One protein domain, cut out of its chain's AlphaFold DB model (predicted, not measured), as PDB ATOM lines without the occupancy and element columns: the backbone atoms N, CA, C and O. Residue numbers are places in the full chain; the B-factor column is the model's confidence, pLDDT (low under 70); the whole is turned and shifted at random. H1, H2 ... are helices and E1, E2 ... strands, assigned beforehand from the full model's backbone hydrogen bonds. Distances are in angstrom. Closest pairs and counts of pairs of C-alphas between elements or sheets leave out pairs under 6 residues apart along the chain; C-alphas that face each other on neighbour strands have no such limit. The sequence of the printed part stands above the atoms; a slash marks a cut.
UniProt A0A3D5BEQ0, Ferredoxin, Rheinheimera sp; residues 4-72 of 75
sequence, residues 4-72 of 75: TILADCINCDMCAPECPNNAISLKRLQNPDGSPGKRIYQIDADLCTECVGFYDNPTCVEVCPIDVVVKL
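Overview. This is residues 4 to 72 of the 75 residues of the protein "Ferredoxin" of Rheinheimera sp (UniProt A0A3D5BEQ0). This is a body of loops with little regular structure; the antiparallel hairpin of E1 and E2 reaches to one end of its long axis and the loop around Gly 53 to the other, with H1 and E3 between. The printed part has 69 residues, with E1, E2, H1 and E3 in that order, mostly strand, only 22 residues being in named elements. It is compact, with a radius of gyration of the C-alphas of 12.1 A, and elongated, 39 by 24 by 19 A.

Arrangement. Residues 4 to 5 pair antiparallel with residues 69 to 70 of E3, residues 69 to 71, which pairs with no named strand. E1, residues 24 to 30, and E2, residues 36 to 43, form a hairpin at 149 degrees; N 27 and O 40 are 2.9 A apart, within hydrogen-bond range. E2 bends by 69 degrees at residue 39. H1, residues 59 to 62, is too short for an O i to N i+4 pair; its one O i to N i+3 pair is within range. The closest C-alphas of H1 and E3, Val 61 and Val 69, are 5.5 A apart. E3 is apart from E1 and E2.

Along the chain. E1 begins at C-alpha 24 (-39.373, 0.234, 336.056) and measures 16.9 A, E2 18.9 A. H1 measures 5.1 A. E3, 7.2 A, ends at C-alpha 71 (-44.405, -13.294, 336.293).

Size, cuts and confidence. The farthest C-alphas, Asp 33 and Gly 53, are 39.6 A apart. The printed part has no cut, the link E2 to H1 is long, and no printed residue is under 70 in pLDDT.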
ATOM      1  N   THR A   4     -41.119  -9.489 336.531       95.75
ATOM      2  CA  THR A   4     -39.671  -9.292 336.435       95.75
ATOM      3  C   THR A   4     -39.237  -9.204 334.977       95.75
ATOM      4  O   THR A   4     -39.928  -9.693 334.084       95.75
ATOM      5  N   ILE A   5     -38.092  -8.568 334.739       96.38
ATOM      6  CA  ILE A   5     -37.480  -8.421 333.417       96.38
ATOM      7  C   ILE A   5     -36.264  -9.343 333.366       96.38
ATOM      8  O   ILE A   5     -35.360  -9.236 334.197       96.38
ATOM      9  N   LEU A   6     -36.246 -10.258 332.398       95.19
ATOM     10  CA  LEU A   6     -35.159 -11.217 332.235       95.19
ATOM     11  C   LEU A   6     -33.880 -10.552 331.713       95.19
ATOM     12  O   LEU A   6     -33.876  -9.450 331.157       95.19
ATOM     13  N   ALA A   7     -32.766 -11.272 331.863       94.00
ATOM     14  CA  ALA A   7     -31.448 -10.800 331.460       94.00
ATOM     15  C   ALA A   7     -31.345 -10.494 329.958       94.00
ATOM     16  O   ALA A   7     -30.464  -9.734 329.580       94.00
ATOM     17  N   ASP A   8     -32.236 -11.007 329.110       95.56
ATOM     18  CA  ASP A   8     -32.220 -10.778 327.661       95.56
ATOM     19  C   ASP A   8     -32.728  -9.390 327.234       95.56
ATOM     20  O   ASP A   8     -32.680  -9.056 326.055       95.56
ATOM     21  N   CYS A   9     -33.128  -8.531 328.181       97.12
ATOM     22  CA  CYS A   9     -33.484  -7.136 327.918       97.12
ATOM     23  C   CYS A   9     -32.442  -6.405 327.044       97.12
ATOM     24  O   CYS A   9     -31.236  -6.418 327.327       97.12
ATOM     25  N   ILE A  10     -32.943  -5.722 326.007       97.06
ATOM     26  CA  ILE A  10     -32.157  -4.979 325.007       97.06
ATOM     27  C   ILE A  10     -32.129  -3.462 325.236       97.06
ATOM     28  O   ILE A  10     -31.615  -2.738 324.392       97.06
ATOM     29  N   ASN A  11     -32.666  -2.965 326.356       97.00
ATOM     30  CA  ASN A  11     -32.700  -1.532 326.685       97.00
ATOM     31  C   ASN A  11     -33.374  -0.652 325.614       97.00
ATOM     32  O   ASN A  11     -32.833   0.378 325.231       97.00
ATOM     33  N   CYS A  12     -34.549  -1.051 325.120       97.44
ATOM     34  CA  CYS A  12     -35.295  -0.295 324.102       97.44
ATOM     35  C   CYS A  12     -36.113   0.893 324.645       97.44
ATOM     36  O   CYS A  12     -36.800   1.547 323.870       97.44
ATOM     37  N   ASP A  13     -36.097   1.132 325.959       97.06
ATOM     38  CA  ASP A  13     -36.786   2.238 326.651       97.06
ATOM     39  C   ASP A  13     -38.328   2.262 326.578       97.06
ATOM     40  O   ASP A  13     -38.953   3.160 327.131       97.06
ATOM     41  N   MET A  14     -38.967   1.251 325.981       97.69
ATOM     42  CA  MET A  14     -40.425   1.232 325.774       97.69
ATOM     43  C   MET A  14     -41.241   0.989 327.052       97.69
ATOM     44  O   MET A  14     -42.316   1.547 327.206       97.69
ATOM     45  N   CYS A  15     -40.758   0.160 327.980       98.25
ATOM     46  CA  CYS A  15     -41.564  -0.275 329.130       98.25
ATOM     47  C   CYS A  15     -41.590   0.713 330.306       98.25
ATOM     48  O   CYS A  15     -42.562   0.742 331.056       98.25
ATOM     49  N   ALA A  16     -40.533   1.507 330.490       97.69
ATOM     50  CA  ALA A  16     -40.413   2.428 331.618       97.69
ATOM     51  C   ALA A  16     -41.494   3.525 331.665       97.69
ATOM     52  O   ALA A  16     -42.101   3.670 332.728       97.69
ATOM     53  N   PRO A  17     -41.776   4.268 330.572       97.94
ATOM     54  CA  PRO A  17     -42.802   5.315 330.590       97.94
ATOM     55  C   PRO A  17     -44.231   4.770 330.728       97.94
ATOM     56  O   PRO A  17     -45.115   5.491 331.177       97.94
ATOM     57  N   GLU A  18     -44.453   3.499 330.393       98.06
ATOM     58  CA  GLU A  18     -45.782   2.875 330.391       98.06
ATOM     59  C   GLU A  18     -46.210   2.339 331.763       98.06
ATOM     60  O   GLU A  18     -47.363   1.942 331.952       98.06
ATOM     61  N   CYS A  19     -45.296   2.282 332.737       98.31
ATOM     62  CA  CYS A  19     -45.604   1.762 334.063       98.31
ATOM     63  C   CYS A  19     -46.356   2.811 334.903       98.31
ATOM     64  O   CYS A  19     -45.744   3.806 335.302       98.31
ATOM     65  N   PRO A  20     -47.626   2.575 335.296       98.06
ATOM     66  CA  PRO A  20     -48.421   3.567 336.030       98.06
ATOM     67  C   PRO A  20     -47.868   3.899 337.428       98.06
ATOM     68  O   PRO A  20     -48.171   4.954 337.977       98.06
ATOM     69  N   ASN A  21     -47.028   3.024 337.992       97.75
ATOM     70  CA  ASN A  21     -46.439   3.189 339.325       97.75
ATOM     71  C   ASN A  21     -44.956   3.585 339.296       97.75
ATOM     72  O   ASN A  21     -44.317   3.592 340.346       97.75
ATOM     73  N   ASN A  22     -44.377   3.859 338.120       97.69
ATOM     74  CA  ASN A  22     -42.936   4.112 337.967       97.69
ATOM     75  C   ASN A  22     -42.048   2.997 338.565       97.69
ATOM     76  O   ASN A  22     -40.963   3.254 339.085       97.69
ATOM     77  N   ALA A  23     -42.498   1.739 338.490       97.88
ATOM     78  CA  ALA A  23     -41.784   0.592 339.055       97.88
ATOM     79  C   ALA A  23     -40.553   0.170 338.230       97.88
ATOM     80  O   ALA A  23     -39.766  -0.659 338.676       97.88
ATOM     81  N   ILE A  24     -40.388   0.690 337.012       98.19
ATOM     82  CA  ILE A  24     -39.373   0.234 336.056       98.19
ATOM     83  C   ILE A  24     -38.228   1.241 335.970       98.19
ATOM     84  O   ILE A  24     -38.442   2.423 335.719       98.19
ATOM     85  N   SER A  25     -36.990   0.770 336.137       97.88
ATOM     86  CA  SER A  25     -35.794   1.618 336.031       97.88
ATOM     87  C   SER A  25     -34.566   0.856 335.529       97.88
ATOM     88  O   SER A  25     -34.441  -0.355 335.713       97.88
ATOM     89  N   LEU A  26     -33.639   1.571 334.882       96.81
ATOM     90  CA  LEU A  26     -32.394   1.010 334.347       96.81
ATOM     91  C   LEU A  26     -31.371   0.766 335.473       96.81
ATOM     92  O   LEU A  26     -30.672   1.689 335.908       96.81
ATOM     93  N   LYS A  27     -31.235  -0.490 335.906       95.31
ATOM     94  CA  LYS A  27     -30.335  -0.931 336.984       95.31
ATOM     95  C   LYS A  27     -29.211  -1.820 336.441       95.31
ATOM     96  O   LYS A  27     -29.275  -2.340 335.329       95.31
ATOM     97  N   ARG A  28     -28.119  -1.956 337.198       93.00
ATOM     98  CA  ARG A  28     -27.012  -2.860 336.843       93.00
ATOM     99  C   ARG A  28     -27.352  -4.270 337.328       93.00
ATOM    100  O   ARG A  28     -27.650  -4.436 338.506       93.00
ATOM    101  N   LEU A  29     -27.279  -5.268 336.446       88.50
ATOM    102  CA  LEU A  29     -27.323  -6.672 336.858       88.50
ATOM    103  C   LEU A  29     -26.098  -6.998 337.716       88.50
ATOM    104  O   LEU A  29     -24.976  -6.606 337.387       88.50
ATOM    105  N   GLN A  30     -26.314  -7.733 338.801       83.38
ATOM    106  CA  GLN A  30     -25.237  -8.389 339.531       83.38
ATOM    107  C   GLN A  30     -24.993  -9.755 338.907       83.38
ATOM    108  O   GLN A  30     -25.909 -10.571 338.812       83.38
ATOM    109  N   ASN A  31     -23.759  -9.985 338.464       83.69
ATOM    110  CA  ASN A  31     -23.348 -11.309 338.033       83.69
ATOM    111  C   ASN A  31     -23.067 -12.181 339.274       83.69
ATOM    112  O   ASN A  31     -22.618 -11.652 340.298       83.69
ATOM    113  N   PRO A  32     -23.282 -13.508 339.205       85.50
ATOM    114  CA  PRO A  32     -23.042 -14.416 340.334       85.50
ATOM    115  C   PRO A  32     -21.588 -14.438 340.825       85.50
ATOM    116  O   PRO A  32     -21.329 -14.751 341.981       85.50
ATOM    117  N   ASP A  33     -20.640 -14.103 339.949       90.44
ATOM    118  CA  ASP A  33     -19.203 -14.035 340.231       90.44
ATOM    119  C   ASP A  33     -18.768 -12.704 340.880       90.44
ATOM    120  O   ASP A  33     -17.582 -12.486 341.117       90.44
ATOM    121  N   GLY A  34     -19.714 -11.799 341.152       85.62
ATOM    122  CA  GLY A  34     -19.449 -10.479 341.723       85.62
ATOM    123  C   GLY A  34     -18.922  -9.451 340.718       85.62
ATOM    124  O   GLY A  34     -18.672  -8.304 341.098       85.62
ATOM    125  N   SER A  35     -18.775  -9.812 339.439       87.75
ATOM    126  CA  SER A  35     -18.381  -8.865 338.399       87.75
ATOM    127  C   SER A  35     -19.534  -7.904 338.048       87.75
ATOM    128  O   SER A  35     -20.717  -8.243 338.178       87.75
ATOM    129  N   PRO A  36     -19.227  -6.665 337.617       85.25
ATOM    130  CA  PRO A  36     -20.256  -5.724 337.199       85.25
ATOM    131  C   PRO A  36     -20.962  -6.217 335.926       85.25
ATOM    132  O   PRO A  36     -20.364  -6.242 334.852       85.25
ATOM    133  N   GLY A  37     -22.253  -6.537 336.027       87.38
ATOM    134  CA  GLY A  37     -23.068  -6.948 334.886       87.38
ATOM    135  C   GLY A  37     -23.500  -5.789 333.987       87.38
ATOM    136  O   GLY A  37     -23.229  -4.606 334.250       87.38
ATOM    137  N   LYS A  38     -24.204  -6.141 332.903       92.12
ATOM    138  CA  LYS A  38     -24.819  -5.163 331.997       92.12
ATOM    139  C   LYS A  38     -25.947  -4.399 332.694       92.12
ATOM    140  O   LYS A  38     -26.546  -4.872 333.660       92.12
ATOM    141  N   ARG A  39     -26.237  -3.194 332.208       94.75
ATOM    142  CA  ARG A  39     -27.419  -2.447 332.649       94.75
ATOM    143  C   ARG A  39     -28.631  -2.964 331.885       94.75
ATOM    144  O   ARG A  39     -28.551  -3.075 330.664       94.75
ATOM    145  N   ILE A  40     -29.695  -3.286 332.608       96.62
ATOM    146  CA  ILE A  40     -30.997  -3.664 332.057       96.62
ATOM    147  C   ILE A  40     -32.108  -2.952 332.816       96.62
ATOM    148  O   ILE A  40     -31.912  -2.504 333.950       96.62
ATOM    149  N   TYR A  41     -33.282  -2.861 332.208       97.81
ATOM    150  CA  TYR A  41     -34.473  -2.497 332.956       97.81
ATOM    151  C   TYR A  41     -34.782  -3.554 334.019       97.81
ATOM    152  O   TYR A  41     -34.670  -4.751 333.769       97.81
ATOM    153  N   GLN A  42     -35.152  -3.099 335.212       96.75
ATOM    154  CA  GLN A  42     -35.608  -3.934 336.319       96.75
ATOM    155  C   GLN A  42     -36.908  -3.369 336.882       96.75
ATOM    156  O   GLN A  42     -37.093  -2.149 336.917       96.75
ATOM    157  N   ILE A  43     -37.779  -4.269 337.335       97.00
ATOM    158  CA  ILE A  43     -39.032  -3.947 338.016       97.00
ATOM    159  C   ILE A  43     -38.787  -3.977 339.524       97.00
ATOM    160  O   ILE A  43     -38.241  -4.944 340.053       97.00
ATOM    161  N   ASP A  44     -39.192  -2.915 340.207       96.25
ATOM    162  CA  ASP A  44     -39.319  -2.883 341.655       96.25
ATOM    163  C   ASP A  44     -40.587  -3.638 342.073       96.25
ATOM    164  O   ASP A  44     -41.706  -3.251 341.720       96.25
ATOM    165  N   ALA A  45     -40.406  -4.750 342.786       94.31
ATOM    166  CA  ALA A  45     -41.503  -5.626 343.177       94.31
ATOM    167  C   ALA A  45     -42.473  -4.956 344.161       94.31
ATOM    168  O   ALA A  45     -43.654  -5.296 344.147       94.31
ATOM    169  N   ASP A  46     -42.006  -3.984 344.952       95.06
ATOM    170  CA  ASP A  46     -42.837  -3.283 345.935       95.06
ATOM    171  C   ASP A  46     -43.784  -2.269 345.271       95.06
ATOM    172  O   ASP A  46     -44.813  -1.900 345.837       95.06
ATOM    173  N   LEU A  47     -43.466  -1.839 344.045       96.75
ATOM    174  CA  LEU A  47     -44.267  -0.893 343.258       96.75
ATOM    175  C   LEU A  47     -45.075  -1.572 342.141       96.75
ATOM    176  O   LEU A  47     -45.976  -0.970 341.549       96.75
ATOM    177  N   CYS A  48     -44.754  -2.819 341.802       97.50
ATOM    178  CA  CYS A  48     -45.423  -3.545 340.733       97.50
ATOM    179  C   CYS A  48     -46.792  -4.060 341.196       97.50
ATOM    180  O   CYS A  48     -46.880  -4.973 342.010       97.50
ATOM    181  N   THR A  49     -47.868  -3.529 340.615       96.19
ATOM    182  CA  THR A  49     -49.243  -4.000 340.870       96.19
ATOM    183  C   THR A  49     -49.775  -4.899 339.757       96.19
ATOM    184  O   THR A  49     -50.979  -5.110 339.666       96.19
ATOM    185  N   GLU A  50     -48.910  -5.366 338.850       96.69
ATOM    186  CA  GLU A  50     -49.323  -6.044 337.607       96.69
ATOM    187  C   GLU A  50     -50.318  -5.199 336.779       96.69
ATOM    188  O   GLU A  50     -51.132  -5.731 336.036       96.69
ATOM    189  N   CYS A  51     -50.249  -3.868 336.924       97.44
ATOM    190  CA  CYS A  51     -51.188  -2.882 336.372       97.44
ATOM    191  C   CYS A  51     -52.644  -2.995 336.862       97.44
ATOM    192  O   CYS A  51     -53.496  -2.240 336.391       97.44
ATOM    193  N   VAL A  52     -52.932  -3.845 337.856       96.50
ATOM    194  CA  VAL A  52     -54.269  -3.967 338.451       96.50
ATOM    195  C   VAL A  52     -54.726  -2.609 338.985       96.50
ATOM    196  O   VAL A  52     -54.001  -1.944 339.729       96.50
ATOM    197  N   GLY A  53     -55.934  -2.203 338.586       96.44
ATOM    198  CA  GLY A  53     -56.532  -0.907 338.924       96.44
ATOM    199  C   GLY A  53     -56.237   0.220 337.928       96.44
ATOM    200  O   GLY A  53     -56.840   1.282 338.051       96.44
ATOM    201  N   PHE A  54     -55.367  -0.008 336.939       97.06
ATOM    202  CA  PHE A  54     -55.043   0.962 335.885       97.06
ATOM    203  C   PHE A  54     -55.375   0.430 334.486       97.06
ATOM    204  O   PHE A  54     -55.967   1.156 333.691       97.06
ATOM    205  N   TYR A  55     -55.028  -0.829 334.204       97.12
ATOM    206  CA  TYR A  55     -55.212  -1.477 332.903       97.12
ATOM    207  C   TYR A  55     -55.631  -2.944 333.070       97.12
ATOM    208  O   TYR A  55     -55.382  -3.544 334.118       97.12
ATOM    209  N   ASP A  56     -56.229  -3.525 332.026       96.06
ATOM    210  CA  ASP A  56     -56.638  -4.941 332.016       96.06
ATOM    211  C   ASP A  56     -55.434  -5.892 331.925       96.06
ATOM    212  O   ASP A  56     -55.438  -6.963 332.532       96.06
ATOM    213  N   ASN A  57     -54.388  -5.474 331.202       95.00
ATOM    214  CA  ASN A  57     -53.148  -6.222 331.007       95.00
ATOM    215  C   ASN A  57     -51.927  -5.387 331.429       95.00
ATOM    216  O   ASN A  57     -51.960  -4.154 331.343       95.00
ATOM    217  N   PRO A  58     -50.814  -6.024 331.836       97.56
ATOM    218  CA  PRO A  58     -49.586  -5.306 332.137       97.56
ATOM    219  C   PRO A  58     -48.994  -4.626 330.897       97.56
ATOM    220  O   PRO A  58     -48.494  -5.288 329.988       97.56
ATOM    221  N   THR A  59     -48.972  -3.296 330.893       98.00
ATOM    222  CA  THR A  59     -48.488  -2.492 329.757       98.00
ATOM    223  C   THR A  59     -47.035  -2.793 329.398       98.00
ATOM    224  O   THR A  59     -46.691  -2.878 328.224       98.00
ATOM    225  N   CYS A  60     -46.178  -3.039 330.393       98.12
ATOM    226  CA  CYS A  60     -44.776  -3.395 330.173       98.12
ATOM    227  C   CYS A  60     -44.579  -4.718 329.415       98.12
ATOM    228  O   CYS A  60     -43.543  -4.872 328.770       98.12
ATOM    229  N   VAL A  61     -45.539  -5.647 329.489       97.56
ATOM    230  CA  VAL A  61     -45.539  -6.888 328.701       97.56
ATOM    231  C   VAL A  61     -45.927  -6.571 327.258       97.56
ATOM    232  O   VAL A  61     -45.187  -6.930 326.351       97.56
ATOM    233  N   GLU A  62     -47.014  -5.821 327.054       97.75
ATOM    234  CA  GLU A  62     -47.539  -5.455 325.726       97.75
ATOM    235  C   GLU A  62     -46.537  -4.661 324.870       97.75
ATOM    236  O   GLU A  62     -46.480  -4.826 323.654       97.75
ATOM    237  N   VAL A  63     -45.728  -3.797 325.492       98.06
ATOM    238  CA  VAL A  63     -44.749  -2.961 324.770       98.06
ATOM    239  C   VAL A  63     -43.351  -3.577 324.685       98.06
ATOM    240  O   VAL A  63     -42.441  -2.958 324.130       98.06
ATOM    241  N   CYS A  64     -43.125  -4.764 325.256       98.12
ATOM    242  CA  CYS A  64     -41.818  -5.410 325.196       98.12
ATOM    243  C   CYS A  64     -41.592  -6.019 323.802       98.12
ATOM    244  O   CYS A  64     -42.288  -6.958 323.439       98.12
ATOM    245  N   PRO A  65     -40.585  -5.586 323.021       97.94
ATOM    246  CA  PRO A  65     -40.412  -6.072 321.648       97.94
ATOM    247  C   PRO A  65     -39.820  -7.488 321.546       97.94
ATOM    248  O   PRO A  65     -39.636  -7.989 320.439       97.94
ATOM    249  N   ILE A  66     -39.431  -8.094 322.672       97.75
ATOM    250  CA  ILE A  66     -38.733  -9.389 322.730       97.75
ATOM    251  C   ILE A  66     -39.266 -10.305 323.846       97.75
ATOM    252  O   ILE A  66     -38.590 -11.260 324.216       97.75
ATOM    253  N   ASP A  67     -40.433  -9.990 324.416       96.81
ATOM    254  CA  ASP A  67     -41.157 -10.844 325.372       96.81
ATOM    255  C   ASP A  67     -40.350 -11.311 326.604       96.81
ATOM    256  O   ASP A  67     -40.471 -12.443 327.071       96.81
ATOM    257  N   VAL A  68     -39.526 -10.426 327.181       97.06
ATOM    258  CA  VAL A  68     -38.681 -10.739 328.358       97.06
ATOM    259  C   VAL A  68     -39.285 -10.317 329.702       97.06
ATOM    260  O   VAL A  68     -38.585 -10.324 330.716       97.06
ATOM    261  N   VAL A  69     -40.557  -9.913 329.736       97.06
ATOM    262  CA  VAL A  69     -41.267  -9.537 330.970       97.06
ATOM    263  C   VAL A  69     -42.147 -10.700 331.418       97.06
ATOM    264  O   VAL A  69     -43.090 -11.066 330.724       97.06
ATOM    265  N   VAL A  70     -41.854 -11.285 332.580       95.19
ATOM    266  CA  VAL A  70     -42.511 -12.516 333.056       95.19
ATOM    267  C   VAL A  70     -43.012 -12.378 334.489       95.19
ATOM    268  O   VAL A  70     -42.484 -11.581 335.265       95.19
ATOM    269  N   LYS A  71     -44.017 -13.173 334.879       90.62
ATOM    270  CA  LYS A  71     -44.405 -13.294 336.293       90.62
ATOM    271  C   LYS A  71     -43.287 -13.980 337.068       90.62
ATOM    272  O   LYS A  71     -42.794 -15.023 336.638       90.62
ATOM    273  N   LEU A  72     -42.910 -13.413 338.213       79.50
ATOM    274  CA  LEU A  72     -42.054 -14.122 339.161       79.50
ATOM    275  C   LEU A  72     -42.745 -15.443 339.546       79.50
ATOM    276  O   LEU A  72     -43.907 -15.401 339.967       79.50
TER     277      LEU A  72